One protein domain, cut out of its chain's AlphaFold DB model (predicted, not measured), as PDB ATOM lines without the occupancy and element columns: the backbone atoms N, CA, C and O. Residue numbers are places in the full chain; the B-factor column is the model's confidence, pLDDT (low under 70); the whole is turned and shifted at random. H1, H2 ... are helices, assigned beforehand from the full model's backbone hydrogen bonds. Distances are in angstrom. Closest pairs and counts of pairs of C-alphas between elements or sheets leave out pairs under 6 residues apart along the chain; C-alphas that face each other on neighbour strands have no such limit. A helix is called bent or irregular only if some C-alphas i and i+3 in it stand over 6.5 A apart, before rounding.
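What this domain is: This is residues 47 to 161 of the 161 residues of an uncharacterized protein of Bacteroidetes bacterium (UniProt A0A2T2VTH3). Three long helices lie in a flat, loose row, H4 in the middle between H1 and H2; H1 and H4 are nearly side by side and run the same way, while H2 runs back the other way and spreads from H1 past the linked end. The far part of H2 and the link after it, residues 99 to 108 and 110 to 117, stand free, and the short H3 follows before H4. The three long helices form an up-and-down bundle, each running against the one before it in the chain. The printed part has 115 residues with four named helices, H1, H2, H3 and H4 in that order, and no named strand; the class is all helix. It is loose, with a radius of gyration of the C-alphas of 17.8 A, and flat, spanning 57 by 40 by 16 A.

How they stand to each other: Start with H1, residues 47 to 73, which has a kink of 33 degrees near residue 54 and is irregular, but only just: C-alphas 51 and 54 are 6.7 A apart. A tight link leads to H2, residues 79 to 112, which has a kink of 29 degrees near residue 106 and is irregular, only just, with C-alphas 107 and 110 at 7.0 A. H1 and H2 form a helical hairpin, opposite ways at a steep tilt of 40 degrees. They only just touch, with 3 pairs of C-alphas within 8 A, through residues 68 to 72 of H1 and residue 79 of H2 alone; the closest C-alphas are those of Phe 68 and Phe 79, 6.8 A apart. Next comes H3, residues 119 to 122, apart from H1 and from H2. H4, residues 127 to 152, is close to H3 but not clearly touching it, the closest C-alphas being those of Phe 121 and Phe 128 at 6.8 A. H4 touches H1 the same way at a shallow tilt of 9 degrees; look at the closest C-alphas, those of Tyr 71 and Ser 152, 5.1 A apart. H4 touches H2 with residues 136 to 147 against 86 to 98 alone, opposite ways at a steep tilt of 35.1 degrees, only just past shallow; the closest C-alphas are those of Asn 87 and Leu 144, 6.6 A apart. With one of these three touching pairs at a shallow tilt, the helix packing is mostly crossed, but only just. In H4 every O i to N i+4 pair is within hydrogen-bond range; in H1 it is 20 of 23 and in H2 27 of 30, while H3 is too short for such a pair.

Where its parts are: Find C-alpha 47 at (-14.151, -8.749, 26.998), where H1 begins its 40.1 A to C-alpha 73. H2 runs 45.9 A from C-alpha 79 to C-alpha 112 at (-4.601, -35.167, 34.048). H3 spans 5.1 A, and H4 runs 37.0 A to C-alpha 152 at (-44.195, -29.896, 12.882).

The domain as a whole: The C-alphas of Gly 75 and Thr 115, the two farthest apart, are 57.4 A from each other. The printed part has no cut and ends at the chain's last residue, Arg 161. The link from H2 to H3 is short, that from H3 to H4 is tight, and no link is long. The mean pLDDT of the printed part is 82.8; it is under 70 at residues 47 to 50, 112 to 126 and 159 to 161.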
ATOM      1  N   ASN A  47     -15.115  -8.525  28.085       57.81
ATOM      2  CA  ASN A  47     -14.151  -8.749  26.998       57.81
ATOM      3  C   ASN A  47     -14.386 -10.052  26.216       57.81
ATOM      4  O   ASN A  47     -14.359 -10.022  24.982       57.81
ATOM      5  N   GLY A  48     -14.697 -11.163  26.891       58.06
ATOM      6  CA  GLY A  48     -15.049 -12.431  26.235       58.06
ATOM      7  C   GLY A  48     -16.374 -12.342  25.468       58.06
ATOM      8  O   GLY A  48     -16.503 -12.870  24.360       58.06
ATOM      9  N   TYR A  49     -17.326 -11.567  25.997       63.69
ATOM     10  CA  TYR A  49     -18.651 -11.369  25.411       63.69
ATOM     11  C   TYR A  49     -18.586 -10.753  24.004       63.69
ATOM     12  O   TYR A  49     -19.297 -11.190  23.101       63.69
ATOM     13  N   LYS A  50     -17.660  -9.820  23.740       67.31
ATOM     14  CA  LYS A  50     -17.526  -9.183  22.411       67.31
ATOM     15  C   LYS A  50     -17.242 -10.185  21.289       67.31
ATOM     16  O   LYS A  50     -17.735 -10.003  20.176       67.31
ATOM     17  N   LEU A  51     -16.476 -11.242  21.572       72.00
ATOM     18  CA  LEU A  51     -16.124 -12.264  20.581       72.00
ATOM     19  C   LEU A  51     -17.231 -13.307  20.388       72.00
ATOM     20  O   LEU A  51     -17.377 -13.842  19.290       72.00
ATOM     21  N   VAL A  52     -18.019 -13.584  21.430       79.25
ATOM     22  CA  VAL A  52     -19.071 -14.612  21.401       79.25
ATOM     23  C   VAL A  52     -20.404 -14.064  20.895       79.25
ATOM     24  O   VAL A  52     -21.127 -14.769  20.190       79.25
ATOM     25  N   VAL A  53     -20.720 -12.800  21.188       82.88
ATOM     26  CA  VAL A  53     -22.032 -12.195  20.915       82.88
ATOM     27  C   VAL A  53     -22.415 -12.258  19.447       82.88
ATOM     28  O   VAL A  53     -23.526 -12.676  19.139       82.88
ATOM     29  N   ILE A  54     -21.528 -11.859  18.530       86.56
ATOM     30  CA  ILE A  54     -21.873 -11.818  17.102       86.56
ATOM     31  C   ILE A  54     -22.149 -13.236  16.568       86.56
ATOM     32  O   ILE A  54     -23.230 -13.451  16.013       86.56
ATOM     33  N   PRO A  55     -21.256 -14.232  16.753       89.31
ATOM     34  CA  PRO A  55     -21.553 -15.600  16.336       89.31
ATOM     35  C   PRO A  55     -22.780 -16.196  17.037       89.31
ATOM     36  O   PRO A  55     -23.597 -16.837  16.375       89.31
ATOM     37  N   ALA A  56     -22.957 -15.956  18.341       88.62
ATOM     38  CA  ALA A  56     -24.123 -16.425  19.085       88.62
ATOM     39  C   ALA A  56     -25.419 -15.827  18.519       88.62
ATOM     40  O   ALA A  56     -26.344 -16.572  18.207       88.62
ATOM     41  N   LEU A  57     -25.468 -14.514  18.280       89.88
ATOM     42  CA  LEU A  57     -26.603 -13.841  17.642       89.88
ATOM     43  C   LEU A  57     -26.907 -14.422  16.261       89.88
ATOM     44  O   LEU A  57     -28.070 -14.693  15.958       89.88
ATOM     45  N   CYS A  58     -25.887 -14.676  15.439       92.75
ATOM     46  CA  CYS A  58     -26.067 -15.327  14.144       92.75
ATOM     47  C   CYS A  58     -26.715 -16.712  14.292       92.75
ATOM     48  O   CYS A  58     -27.689 -17.005  13.594       92.75
ATOM     49  N   ILE A  59     -26.231 -17.545  15.221       92.44
ATOM     50  CA  ILE A  59     -26.801 -18.872  15.505       92.44
ATOM     51  C   ILE A  59     -28.265 -18.743  15.942       92.44
ATOM     52  O   ILE A  59     -29.120 -19.463  15.417       92.44
ATOM     53  N   ILE A  60     -28.565 -17.811  16.851       92.12
ATOM     54  CA  ILE A  60     -29.917 -17.547  17.363       92.12
ATOM     55  C   ILE A  60     -30.852 -17.176  16.212       92.12
ATOM     56  O   ILE A  60     -31.897 -17.807  16.037       92.12
ATOM     57  N   ILE A  61     -30.478 -16.174  15.414       93.75
ATOM     58  CA  ILE A  61     -31.305 -15.637  14.330       93.75
ATOM     59  C   ILE A  61     -31.538 -16.706  13.263       93.75
ATOM     60  O   ILE A  61     -32.689 -17.007  12.938       93.75
ATOM     61  N   ILE A  62     -30.470 -17.328  12.752       94.00
ATOM     62  CA  ILE A  62     -30.566 -18.351  11.702       94.00
ATOM     63  C   ILE A  62     -31.447 -19.504  12.179       94.00
ATOM     64  O   ILE A  62     -32.370 -19.920  11.475       94.00
ATOM     65  N   THR A  63     -31.205 -20.006  13.387       91.56
ATOM     66  CA  THR A  63     -31.925 -21.178  13.883       91.56
ATOM     67  C   THR A  63     -33.382 -20.867  14.205       91.56
ATOM     68  O   THR A  63     -34.255 -21.698  13.943       91.56
ATOM     69  N   SER A  64     -33.675 -19.662  14.695       92.38
ATOM     70  CA  SER A  64     -35.048 -19.203  14.934       92.38
ATOM     71  C   SER A  64     -35.823 -19.067  13.626       92.38
ATOM     72  O   SER A  64     -36.930 -19.593  13.520       92.38
ATOM     73  N   ILE A  65     -35.221 -18.469  12.589       94.94
ATOM     74  CA  ILE A  65     -35.828 -18.356  11.253       94.94
ATOM     75  C   ILE A  65     -36.078 -19.744  10.652       94.94
ATOM     76  O   ILE A  65     -37.167 -20.014  10.141       94.94
ATOM     77  N   LEU A  66     -35.097 -20.651  10.726       94.25
ATOM     78  CA  LEU A  66     -35.241 -22.019  10.222       94.25
ATOM     79  C   LEU A  66     -36.338 -22.791  10.961       94.25
ATOM     80  O   LEU A  66     -37.114 -23.510  10.325       94.25
ATOM     81  N   SER A  67     -36.419 -22.629  12.281       94.00
ATOM     82  CA  SER A  67     -37.450 -23.252  13.114       94.00
ATOM     83  C   SER A  67     -38.831 -22.713  12.755       94.00
ATOM     84  O   SER A  67     -39.716 -23.507  12.449       94.00
ATOM     85  N   PHE A  68     -38.991 -21.390  12.670       94.88
ATOM     86  CA  PHE A  68     -40.247 -20.741  12.292       94.88
ATOM     87  C   PHE A  68     -40.719 -21.170  10.900       94.88
ATOM     88  O   PHE A  68     -41.860 -21.606  10.729       94.88
ATOM     89  N   LYS A  69     -39.827 -21.131   9.903       93.69
ATOM     90  CA  LYS A  69     -40.137 -21.534   8.524       93.69
ATOM     91  C   LYS A  69     -40.531 -23.005   8.438       93.69
ATOM     92  O   LYS A  69     -41.468 -23.349   7.725       93.69
ATOM     93  N   THR A  70     -39.818 -23.883   9.141       92.81
ATOM     94  CA  THR A  70     -40.126 -25.322   9.146       92.81
ATOM     95  C   THR A  70     -41.457 -25.590   9.839       92.81
ATOM     96  O   THR A  70     -42.257 -26.378   9.345       92.81
ATOM     97  N   TYR A  71     -41.701 -24.918  10.960       92.12
ATOM     98  CA  TYR A  71     -42.895 -25.092  11.770       92.12
ATOM     99  C   TYR A  71     -44.165 -24.646  11.033       92.12
ATOM    100  O   TYR A  71     -45.107 -25.424  10.893       92.12
ATOM    101  N   THR A  72     -44.148 -23.440  10.466       91.88
ATOM    102  CA  THR A  72     -45.271 -22.885   9.691       91.88
ATOM    103  C   THR A  72     -45.518 -23.638   8.384       91.88
ATOM    104  O   THR A  72     -46.668 -23.915   8.049       91.88
ATOM    105  N   LYS A  73     -44.461 -24.059   7.671       91.25
ATOM    106  CA  LYS A  73     -44.587 -24.847   6.432       91.25
ATOM    107  C   LYS A  73     -45.363 -26.152   6.629       91.25
ATOM    108  O   LYS A  73     -46.024 -26.596   5.696       91.25
ATOM    109  N   ASN A  74     -45.290 -26.759   7.812       87.12
ATOM    110  CA  ASN A  74     -46.005 -27.999   8.112       87.12
ATOM    111  C   ASN A  74     -47.293 -27.764   8.934       87.12
ATOM    112  O   ASN A  74     -47.767 -28.677   9.601       87.12
ATOM    113  N   GLY A  75     -47.865 -26.554   8.895       82.06
ATOM    114  CA  GLY A  75     -49.179 -26.266   9.483       82.06
ATOM    115  C   GLY A  75     -49.183 -25.959  10.985       82.06
ATOM    116  O   GLY A  75     -50.246 -25.985  11.605       82.06
ATOM    117  N   GLY A  76     -48.023 -25.667  11.579       84.75
ATOM    118  CA  GLY A  76     -47.933 -25.185  12.955       84.75
ATOM    119  C   GLY A  76     -48.476 -23.760  13.100       84.75
ATOM    120  O   GLY A  76     -48.137 -22.882  12.305       84.75
ATOM    121  N   THR A  77     -49.309 -23.527  14.118       85.50
ATOM    122  CA  THR A  77     -50.038 -22.262  14.329       85.50
ATOM    123  C   THR A  77     -49.508 -21.432  15.495       85.50
ATOM    124  O   THR A  77     -49.577 -20.208  15.448       85.50
ATOM    125  N   ASP A  78     -48.902 -22.067  16.500       91.00
ATOM    126  CA  ASP A  78     -48.641 -21.451  17.808       91.00
ATOM    127  C   ASP A  78     -47.139 -21.369  18.121       91.00
ATOM    128  O   ASP A  78     -46.666 -21.791  19.176       91.00
ATOM    129  N   PHE A  79     -46.362 -20.813  17.183       92.12
ATOM    130  CA  PHE A  79     -44.895 -20.871  17.226       92.12
ATOM    131  C   PHE A  79     -44.289 -20.344  18.530       92.12
ATOM    132  O   PHE A  79     -43.455 -21.019  19.120       92.12
ATOM    133  N   PHE A  80     -44.681 -19.152  18.993       91.69
ATOM    134  CA  PHE A  80     -44.101 -18.557  20.205       91.69
ATOM    135  C   PHE A  80     -44.429 -19.363  21.458       91.69
ATOM    136  O   PHE A  80     -43.583 -19.550  22.331       91.69
ATOM    137  N   LYS A  81     -45.659 -19.861  21.520       92.19
ATOM    138  CA  LYS A  81     -46.165 -20.662  22.625       92.19
ATOM    139  C   LYS A  81     -45.372 -21.979  22.723       92.19
ATOM    140  O   LYS A  81     -44.869 -22.315  23.797       92.19
ATOM    141  N   ASP A  82     -45.134 -22.634  21.585       93.31
ATOM    142  CA  ASP A  82     -44.292 -23.833  21.483       93.31
ATOM    143  C   ASP A  82     -42.818 -23.524  21.760       93.31
ATOM    144  O   ASP A  82     -42.119 -24.308  22.403       93.31
ATOM    145  N   TYR A  83     -42.341 -22.369  21.288       93.94
ATOM    146  CA  TYR A  83     -40.957 -21.933  21.430       93.94
ATOM    147  C   TYR A  83     -40.559 -21.859  22.889       93.94
ATOM    148  O   TYR A  83     -39.573 -22.484  23.260       93.94
ATOM    149  N   PHE A  84     -41.327 -21.169  23.734       93.12
ATOM    150  CA  PHE A  84     -40.980 -21.054  25.150       93.12
ATOM    151  C   PHE A  84     -40.997 -22.405  25.864       93.12
ATOM    152  O   PHE A  84     -40.103 -22.676  26.665       93.12
ATOM    153  N   ALA A  85     -41.948 -23.279  25.538       93.62
ATOM    154  CA  ALA A  85     -42.026 -24.609  26.129       93.62
ATOM    155  C   ALA A  85     -40.823 -25.491  25.745       93.62
ATOM    156  O   ALA A  85     -40.168 -26.078  26.611       93.62
ATOM    157  N   LEU A  86     -40.486 -25.551  24.453       94.19
ATOM    158  CA  LEU A  86     -39.348 -26.327  23.955       94.19
ATOM    159  C   LEU A  86     -38.009 -25.735  24.405       94.19
ATOM    160  O   LEU A  86     -37.144 -26.474  24.873       94.19
ATOM    161  N   ASN A  87     -37.856 -24.411  24.319       93.88
ATOM    162  CA  ASN A  87     -36.685 -23.668  24.785       93.88
ATOM    163  C   ASN A  87     -36.403 -23.964  26.257       93.88
ATOM    164  O   ASN A  87     -35.277 -24.300  26.612       93.88
ATOM    165  N   TRP A  88     -37.436 -23.923  27.098       94.38
ATOM    166  CA  TRP A  88     -37.318 -24.218  28.519       94.38
ATOM    167  C   TRP A  88     -36.846 -25.651  28.781       94.38
ATOM    168  O   TRP A  88     -35.857 -25.876  29.481       94.38
ATOM    169  N   VAL A  89     -37.534 -26.638  28.203       94.38
ATOM    170  CA  VAL A  89     -37.251 -28.055  28.467       94.38
ATOM    171  C   VAL A  89     -35.866 -28.458  27.954       94.38
ATOM    172  O   VAL A  89     -35.137 -29.186  28.632       94.38
ATOM    173  N   ILE A  90     -35.485 -27.989  26.765       94.31
ATOM    174  CA  ILE A  90     -34.150 -28.224  26.201       94.31
ATOM    175  C   ILE A  90     -33.099 -27.465  27.015       94.31
ATOM    176  O   ILE A  90     -32.035 -28.021  27.289       94.31
ATOM    177  N   GLY A  91     -33.421 -26.251  27.467       92.81
ATOM    178  CA  GLY A  91     -32.540 -25.398  28.262       92.81
ATOM    179  C   GLY A  91     -32.112 -26.089  29.544       92.81
ATOM    180  O   GLY A  91     -30.921 -26.250  29.776       92.81
ATOM    181  N   TRP A  92     -33.062 -26.630  30.310       92.94
ATOM    182  CA  TRP A  92     -32.750 -27.387  31.525       92.94
ATOM    183  C   TRP A  92     -31.894 -28.627  31.272       92.94
ATOM    184  O   TRP A  92     -30.997 -28.925  32.055       92.94
ATOM    185  N   ARG A  93     -32.129 -29.349  30.172       92.00
ATOM    186  CA  ARG A  93     -31.326 -30.534  29.827       92.00
ATOM    187  C   ARG A  93     -29.880 -30.167  29.516       92.00
ATOM    188  O   ARG A  93     -28.970 -30.849  29.978       92.00
ATOM    189  N   ILE A  94     -29.680 -29.099  28.748       91.62
ATOM    190  CA  ILE A  94     -28.347 -28.608  28.396       91.62
ATOM    191  C   ILE A  94     -27.658 -27.974  29.602       91.62
ATOM    192  O   ILE A  94     -26.472 -28.209  29.799       91.62
ATOM    193  N   PHE A  95     -28.395 -27.264  30.452       90.06
ATOM    194  CA  PHE A  95     -27.877 -26.704  31.695       90.06
ATOM    195  C   PHE A  95     -27.347 -27.795  32.635       90.06
ATOM    196  O   PHE A  95     -26.202 -27.724  33.074       90.06
ATOM    197  N   ILE A  96     -28.127 -28.857  32.873       91.12
ATOM    198  CA  ILE A  96     -27.694 -30.004  33.691       91.12
ATOM    199  C   ILE A  96     -26.464 -30.686  33.072       91.12
ATOM    200  O   ILE A  96     -25.523 -31.026  33.789       91.12
ATOM    201  N   LEU A  97     -26.439 -30.857  31.744       90.19
ATOM    202  CA  LEU A  97     -25.279 -31.412  31.038       90.19
ATOM    203  C   LEU A  97     -24.035 -30.519  31.186       90.19
ATOM    204  O   LEU A  97     -22.933 -31.032  31.368       90.19
ATOM    205  N   GLY A  98     -24.210 -29.199  31.137       88.00
ATOM    206  CA  GLY A  98     -23.148 -28.218  31.346       88.00
ATOM    207  C   GLY A  98     -22.578 -28.284  32.760       88.00
ATOM    208  O   GLY A  98     -21.365 -28.387  32.916       88.00
ATOM    209  N   LEU A  99     -23.437 -28.333  33.785       88.81
ATOM    210  CA  LEU A  99     -23.010 -28.509  35.179       88.81
ATOM    211  C   LEU A  99     -22.226 -29.808  35.378       88.81
ATOM    212  O   LEU A  99     -21.196 -29.808  36.054       88.81
ATOM    213  N   PHE A 100     -22.683 -30.902  34.766       90.06
ATOM    214  CA  PHE A 100     -21.963 -32.171  34.788       90.06
ATOM    215  C   PHE A 100     -20.572 -32.041  34.154       90.06
ATOM    216  O   PHE A 100     -19.591 -32.487  34.745       90.06
ATOM    217  N   PHE A 101     -20.465 -31.389  32.994       86.00
ATOM    218  CA  PHE A 101     -19.187 -31.201  32.309       86.00
ATOM    219  C   PHE A 101     -18.223 -30.305  33.098       86.00
ATOM    220  O   PHE A 101     -17.060 -30.659  33.253       86.00
ATOM    221  N   ILE A 102     -18.699 -29.188  33.654       84.06
ATOM    222  CA  ILE A 102     -17.888 -28.298  34.501       84.06
ATOM    223  C   ILE A 102     -17.387 -29.053  35.737       84.06
ATOM    224  O   ILE A 102     -16.200 -29.002  36.054       84.06
ATOM    225  N   SER A 103     -18.264 -29.815  36.397       85.56
ATOM    226  CA  SER A 103     -17.890 -30.640  37.554       85.56
ATOM    227  C   SER A 103     -16.840 -31.687  37.183       85.56
ATOM    228  O   SER A 103     -15.874 -31.882  37.917       85.56
ATOM    229  N   LEU A 104     -16.993 -32.331  36.020       86.25
ATOM    230  CA  LEU A 104     -16.028 -33.294  35.496       86.25
ATOM    231  C   LEU A 104     -14.662 -32.639  35.262       86.25
ATOM    232  O   LEU A 104     -13.650 -33.198  35.674       86.25
ATOM    233  N   VAL A 105     -14.626 -31.449  34.655       81.38
ATOM    234  CA  VAL A 105     -13.384 -30.692  34.437       81.38
ATOM    235  C   VAL A 105     -12.712 -30.369  35.770       81.38
ATOM    236  O   VAL A 105     -11.521 -30.626  35.909       81.38
ATOM    237  N   ILE A 106     -13.457 -29.891  36.772       81.38
ATOM    238  CA  ILE A 106     -12.909 -29.560  38.099       81.38
ATOM    239  C   ILE A 106     -12.315 -30.798  38.787       81.38
ATOM    240  O   ILE A 106     -11.210 -30.727  39.319       81.38
ATOM    241  N   ILE A 107     -13.018 -31.934  38.760       84.31
ATOM    242  CA  ILE A 107     -12.585 -33.172  39.432       84.31
ATOM    243  C   ILE A 107     -11.393 -33.820  38.719       84.31
ATOM    244  O   ILE A 107     -10.502 -34.352  39.376       84.31
ATOM    245  N   LEU A 108     -11.375 -33.811  37.383       81.00
ATOM    246  CA  LEU A 108     -10.321 -34.452  36.592       81.00
ATOM    247  C   LEU A 108      -9.068 -33.586  36.437       81.00
ATOM    248  O   LEU A 108      -8.003 -34.123  36.127       81.00
ATOM    249  N   ASN A 109      -9.175 -32.277  36.670       72.38
ATOM    250  CA  ASN A 109      -8.067 -31.334  36.551       72.38
ATOM    251  C   ASN A 109      -6.790 -31.802  37.299       72.38
ATOM    252  O   ASN A 109      -5.753 -31.957  36.644       72.38
ATOM    253  N   PRO A 110      -6.837 -32.170  38.598       74.00
ATOM    254  CA  PRO A 110      -5.639 -32.577  39.335       74.00
ATOM    255  C   PRO A 110      -4.982 -33.855  38.790       74.00
ATOM    256  O   PRO A 110      -3.780 -34.046  38.957       74.00
ATOM    257  N   VAL A 111      -5.760 -34.740  38.154       74.06
ATOM    258  CA  VAL A 111      -5.309 -36.067  37.702       74.06
ATOM    259  C   VAL A 111      -4.590 -35.993  36.357       74.06
ATOM    260  O   VAL A 111      -3.569 -36.646  36.165       74.06
ATOM    261  N   PHE A 112      -5.115 -35.206  35.419       66.12
ATOM    262  CA  PHE A 112      -4.601 -35.167  34.048       66.12
ATOM    263  C   PHE A 112      -3.592 -34.048  33.801       66.12
ATOM    264  O   PHE A 112      -2.821 -34.128  32.846       66.12
ATOM    265  N   PHE A 113      -3.579 -33.015  34.642       61.91
ATOM    266  CA  PHE A 113      -2.920 -31.762  34.292       61.91
ATOM    267  C   PHE A 113      -2.109 -31.137  35.435       61.91
ATOM    268  O   PHE A 113      -1.928 -29.923  35.464       61.91
ATOM    269  N   HIS A 114      -1.547 -31.946  36.344       62.50
ATOM    270  CA  HIS A 114      -0.717 -31.448  37.457       62.50
ATOM    271  C   HIS A 114       0.493 -30.585  37.017       62.50
ATOM    272  O   HIS A 114       1.044 -29.845  37.826       62.50
ATOM    273  N   THR A 115       0.902 -30.670  35.744       61.78
ATOM    274  CA  THR A 115       1.998 -29.896  35.138       61.78
ATOM    275  C   THR A 115       1.549 -28.681  34.319       61.78
ATOM    276  O   THR A 115       2.407 -27.943  33.836       61.78
ATOM    277  N   TYR A 116       0.246 -28.466  34.115       60.50
ATOM    278  CA  TYR A 116      -0.275 -27.413  33.237       60.50
ATOM    279  C   TYR A 116      -0.804 -26.228  34.055       60.50
ATOM    280  O   TYR A 116      -1.603 -26.406  34.971       60.50
ATOM    281  N   ASP A 117      -0.378 -25.004  33.726       59.78
ATOM    282  CA  ASP A 117      -0.845 -23.796  34.418       59.78
ATOM    283  C   ASP A 117      -2.246 -23.379  33.926       59.78
ATOM    284  O   ASP A 117      -2.429 -22.812  32.838       59.78
ATOM    285  N   PHE A 118      -3.257 -23.667  34.749       60.00
ATOM    286  CA  PHE A 118      -4.665 -23.358  34.474       60.00
ATOM    287  C   PHE A 118      -5.036 -21.888  34.618       60.00
ATOM    288  O   PHE A 118      -6.175 -21.546  34.297       60.00
ATOM    289  N   LYS A 119      -4.112 -20.990  34.992       58.56
ATOM    290  CA  LYS A 119      -4.380 -19.541  34.914       58.56
ATOM    291  C   LYS A 119      -4.879 -19.115  33.528       58.56
ATOM    292  O   LYS A 119      -5.685 -18.198  33.407       58.56
ATOM    293  N   SER A 120      -4.432 -19.814  32.483       55.94
ATOM    294  CA  SER A 120      -4.862 -19.610  31.096       55.94
ATOM    295  C   SER A 120      -6.308 -20.046  30.804       55.94
ATOM    296  O   SER A 120      -6.919 -19.522  29.876       55.94
ATOM    297  N   PHE A 121      -6.873 -20.967  31.591       53.88
ATOM    298  CA  PHE A 121      -8.267 -21.417  31.498       53.88
ATOM    299  C   PHE A 121      -9.194 -20.644  32.433       53.88
ATOM    300  O   PHE A 121     -10.377 -20.554  32.148       53.88
ATOM    301  N   THR A 122      -8.697 -20.070  33.528       56.53
ATOM    302  CA  THR A 122      -9.484 -19.167  34.388       56.53
ATOM    303  C   THR A 122      -9.522 -17.736  33.858       56.53
ATOM    304  O   THR A 122     -10.335 -16.944  34.312       56.53
ATOM    305  N   SER A 123      -8.646 -17.396  32.907       60.06
ATOM    306  CA  SER A 123      -8.743 -16.166  32.121       60.06
ATOM    307  C   SER A 123     -10.082 -16.149  31.382       60.06
ATOM    308  O   SER A 123     -10.335 -17.004  30.531       60.06
ATOM    309  N   GLU A 124     -10.930 -15.166  31.674       57.50
ATOM    310  CA  GLU A 124     -12.252 -14.978  31.052       57.50
ATOM    311  C   GLU A 124     -12.184 -14.788  29.527       57.50
ATOM    312  O   GLU A 124     -13.176 -14.949  28.822       57.50
ATOM    313  N   ASN A 125     -10.985 -14.533  28.991       58.38
ATOM    314  CA  ASN A 125     -10.706 -14.432  27.558       58.38
ATOM    315  C   ASN A 125     -10.074 -15.706  26.970       58.38
ATOM    316  O   ASN A 125      -9.526 -15.674  25.864       58.38
ATOM    317  N   SER A 126     -10.088 -16.827  27.694       68.38
ATOM    318  CA  SER A 126      -9.549 -18.086  27.186       68.38
ATOM    319  C   SER A 126     -10.346 -18.545  25.956       68.38
ATOM    320  O   SER A 126     -11.572 -18.669  26.041       68.38
ATOM    321  N   PRO A 127      -9.689 -18.886  24.828       74.88
ATOM    322  CA  PRO A 127     -10.344 -19.492  23.664       74.88
ATOM    323  C   PRO A 127     -11.202 -20.718  24.010       74.88
ATOM    324  O   PRO A 127     -12.142 -21.045  23.288       74.88
ATOM    325  N   PHE A 128     -10.901 -21.377  25.134       76.94
ATOM    326  CA  PHE A 128     -11.709 -22.456  25.684       76.94
ATOM    327  C   PHE A 128     -13.132 -22.015  26.049       76.94
ATOM    328  O   PHE A 128     -14.072 -22.671  25.614       76.94
ATOM    329  N   TRP A 129     -13.315 -20.919  26.797       76.50
ATOM    330  CA  TRP A 129     -14.648 -20.455  27.216       76.50
ATOM    331  C   TRP A 129     -15.483 -19.977  26.035       76.50
ATOM    332  O   TRP A 129     -16.655 -20.328  25.936       76.50
ATOM    333  N   VAL A 130     -14.849 -19.291  25.080       80.25
ATOM    334  CA  VAL A 130     -15.473 -18.914  23.803       80.25
ATOM    335  C   VAL A 130     -15.956 -20.157  23.049       80.25
ATOM    336  O   VAL A 130     -17.109 -20.226  22.621       80.25
ATOM    337  N   GLY A 131     -15.094 -21.168  22.904       84.06
ATOM    338  CA  GLY A 131     -15.447 -22.426  22.244       84.06
ATOM    339  C   GLY A 131     -16.522 -23.213  22.995       84.06
ATOM    340  O   GLY A 131     -17.408 -23.795  22.371       84.06
ATOM    341  N   PHE A 132     -16.475 -23.202  24.326       83.75
ATOM    342  CA  PHE A 132     -17.455 -23.843  25.191       83.75
ATOM    343  C   PHE A 132     -18.837 -23.204  25.026       83.75
ATOM    344  O   PHE A 132     -19.801 -23.913  24.740       83.75
ATOM    345  N   GLU A 133     -18.933 -21.878  25.121       83.94
ATOM    346  CA  GLU A 133     -20.192 -21.143  24.991       83.94
ATOM    347  C   GLU A 133     -20.802 -21.311  23.595       83.94
ATOM    348  O   GLU A 133     -21.967 -21.693  23.464       83.94
ATOM    349  N   LEU A 134     -20.002 -21.140  22.537       88.81
ATOM    350  CA  LEU A 134     -20.463 -21.340  21.160       88.81
ATOM    351  C   LEU A 134     -20.836 -22.797  20.875       88.81
ATOM    352  O   LEU A 134     -21.820 -23.055  20.177       88.81
ATOM    353  N   GLY A 135     -20.087 -23.757  21.417       90.44
ATOM    354  CA  GLY A 135     -20.367 -25.183  21.276       90.44
ATOM    355  C   GLY A 135     -21.692 -25.566  21.929       90.44
ATOM    356  O   GLY A 135     -22.560 -26.154  21.277       90.44
ATOM    357  N   PHE A 136     -21.891 -25.173  23.188       89.62
ATOM    358  CA  PHE A 136     -23.137 -25.410  23.915       89.62
ATOM    359  C   PHE A 136     -24.319 -24.679  23.275       89.62
ATOM    360  O   PHE A 136     -25.369 -25.293  23.076       89.62
ATOM    361  N   GLY A 137     -24.140 -23.418  22.873       90.75
ATOM    362  CA  GLY A 137     -25.147 -22.644  22.150       90.75
ATOM    363  C   GLY A 137     -25.553 -23.312  20.835       90.75
ATOM    364  O   GLY A 137     -26.740 -23.488  20.560       90.75
ATOM    365  N   THR A 138     -24.584 -23.785  20.051       92.94
ATOM    366  CA  THR A 138     -24.847 -24.500  18.792       92.94
ATOM    367  C   THR A 138     -25.632 -25.788  19.031       92.94
ATOM    368  O   THR A 138     -26.629 -26.033  18.349       92.94
ATOM    369  N   ILE A 139     -25.230 -26.602  20.014       94.31
ATOM    370  CA  ILE A 139     -25.942 -27.839  20.374       94.31
ATOM    371  C   ILE A 139     -27.374 -27.516  20.809       94.31
ATOM    372  O   ILE A 139     -28.315 -28.164  20.346       94.31
ATOM    373  N   PHE A 140     -27.548 -26.505  21.658       94.75
ATOM    374  CA  PHE A 140     -28.851 -26.063  22.140       94.75
ATOM    375  C   PHE A 140     -29.786 -25.690  20.982       94.75
ATOM    376  O   PHE A 140     -30.858 -26.282  20.832       94.75
ATOM    377  N   TYR A 141     -29.359 -24.770  20.114       94.56
ATOM    378  CA  TYR A 141     -30.176 -24.301  18.996       94.56
ATOM    379  C   TYR A 141     -30.429 -25.404  17.964       94.56
ATOM    380  O   TYR A 141     -31.550 -25.544  17.467       94.56
ATOM    381  N   PHE A 142     -29.450 -26.270  17.703       95.12
ATOM    382  CA  PHE A 142     -29.645 -27.443  16.856       95.12
ATOM    383  C   PHE A 142     -30.727 -28.387  17.405       95.12
ATOM    384  O   PHE A 142     -31.580 -28.869  16.651       95.12
ATOM    385  N   LEU A 143     -30.728 -28.648  18.716       94.81
ATOM    386  CA  LEU A 143     -31.750 -29.477  19.358       94.81
ATOM    387  C   LEU A 143     -33.130 -28.822  19.308       94.81
ATOM    388  O   LEU A 143     -34.108 -29.528  19.045       94.81
ATOM    389  N   LEU A 144     -33.200 -27.504  19.501       95.19
ATOM    390  CA  LEU A 144     -34.432 -26.726  19.390       95.19
ATOM    391  C   LEU A 144     -35.019 -26.829  17.979       95.19
ATOM    392  O   LEU A 144     -36.166 -27.249  17.817       95.19
ATOM    393  N   TYR A 145     -34.205 -26.589  16.948       94.88
ATOM    394  CA  TYR A 145     -34.602 -26.783  15.552       94.88
ATOM    395  C   TYR A 145     -35.088 -28.208  15.281       94.88
ATOM    396  O   TYR A 145     -36.127 -28.423  14.651       94.88
ATOM    397  N   ARG A 146     -34.358 -29.214  15.772       93.88
ATOM    398  CA  ARG A 146     -34.726 -30.621  15.579       93.88
ATOM    399  C   ARG A 146     -36.052 -30.958  16.269       93.88
ATOM    400  O   ARG A 146     -36.789 -31.795  15.750       93.88
ATOM    401  N   SER A 147     -36.341 -30.339  17.410       93.81
ATOM    402  CA  SER A 147     -37.612 -30.480  18.122       93.81
ATOM    403  C   SER A 147     -38.762 -29.855  17.332       93.81
ATOM    404  O   SER A 147     -39.720 -30.553  17.007       93.81
ATOM    405  N   PHE A 148     -38.605 -28.619  16.853       93.88
ATOM    406  CA  PHE A 148     -39.580 -27.985  15.959       93.88
ATOM    407  C   PHE A 148     -39.827 -28.786  14.679       93.88
ATOM    408  O   PHE A 148     -40.968 -28.979  14.258       93.88
ATOM    409  N   LYS A 149     -38.771 -29.331  14.068       91.69
ATOM    410  CA  LYS A 149     -38.895 -30.219  12.908       91.69
ATOM    411  C   LYS A 149     -39.697 -31.485  13.234       91.69
ATOM    412  O   LYS A 149     -40.491 -31.915  12.409       91.69
ATOM    413  N   ARG A 150     -39.507 -32.088  14.410       92.69
ATOM    414  CA  ARG A 150     -40.256 -33.277  14.855       92.69
ATOM    415  C   ARG A 150     -41.733 -32.981  15.068       92.69
ATOM    416  O   ARG A 150     -42.582 -33.651  14.486       92.69
ATOM    417  N   VAL A 151     -42.010 -31.962  15.873       92.25
ATOM    418  CA  VAL A 151     -43.361 -31.542  16.243       92.25
ATOM    419  C   VAL A 151     -44.155 -31.123  15.010       92.25
ATOM    420  O   VAL A 151     -45.270 -31.590  14.808       92.25
ATOM    421  N   SER A 152     -43.548 -30.334  14.124       89.44
ATOM    422  CA  SER A 152     -44.195 -29.896  12.882       89.44
ATOM    423  C   SER A 152     -44.516 -31.053  11.923       89.44
ATOM    424  O   SER A 152     -45.429 -30.948  11.119       89.44
ATOM    425  N   LEU A 153     -43.815 -32.188  12.022       89.25
ATOM    426  CA  LEU A 153     -44.116 -33.407  11.263       89.25
ATOM    427  C   LEU A 153     -45.089 -34.354  11.989       89.25
ATOM    428  O   LEU A 153     -45.303 -35.467  11.508       89.25
ATOM    429  N   GLY A 154     -45.611 -33.975  13.160       86.00
ATOM    430  CA  GLY A 154     -46.437 -34.843  14.005       86.00
ATOM    431  C   GLY A 154     -45.685 -36.056  14.566       86.00
ATOM    432  O   GLY A 154     -46.296 -37.071  14.887       86.00
ATOM    433  N   LYS A 155     -44.348 -35.996  14.644       86.44
ATOM    434  CA  LYS A 155     -43.475 -37.107  15.066       86.44
ATOM    435  C   LYS A 155     -42.731 -36.741  16.354       86.44
ATOM    436  O   LYS A 155     -41.535 -36.439  16.273       86.44
ATOM    437  N   PRO A 156     -43.398 -36.758  17.525       82.62
ATOM    438  CA  PRO A 156     -42.749 -36.431  18.789       82.62
ATOM    439  C   PRO A 156     -41.613 -37.418  19.094       82.62
ATOM    440  O   PRO A 156     -41.553 -38.530  18.555       82.62
ATOM    441  N   TYR A 157     -40.667 -37.002  19.936       77.25
ATOM    442  CA  TYR A 157     -39.531 -37.818  20.352       77.25
ATOM    443  C   TYR A 157     -40.014 -39.179  20.871       77.25
ATOM    444  O   TYR A 157     -40.896 -39.244  21.723       77.25
ATOM    445  N   LYS A 158     -39.440 -40.271  20.340       73.00
ATOM    446  CA  LYS A 158     -39.904 -41.645  20.593       73.00
ATOM    447  C   LYS A 158     -40.104 -41.894  22.089       73.00
ATOM    448  O   LYS A 158     -39.137 -41.829  22.847       73.00
ATOM    449  N   SER A 159     -41.330 -42.240  22.477       49.03
ATOM    450  CA  SER A 159     -41.591 -42.979  23.709       49.03
ATOM    451  C   SER A 159     -40.955 -44.362  23.550       49.03
ATOM    452  O   SER A 159     -41.225 -45.060  22.567       49.03
ATOM    453  N   LYS A 160     -40.050 -44.737  24.459       43.34
ATOM    454  CA  LYS A 160     -39.704 -46.150  24.619       43.34
ATOM    455  C   LYS A 160     -40.972 -46.813  25.165       43.34
ATOM    456  O   LYS A 160     -41.304 -46.584  26.323       43.34
ATOM    457  N   ARG A 161     -41.693 -47.535  24.303       38.94
ATOM    458  CA  ARG A 161     -42.560 -48.624  24.762       38.94
ATOM    459  C   ARG A 161     -41.686 -49.730  25.329       38.94
ATOM    460  O   ARG A 161     -40.603 -49.951  24.736       38.94
TER     461      ARG A 161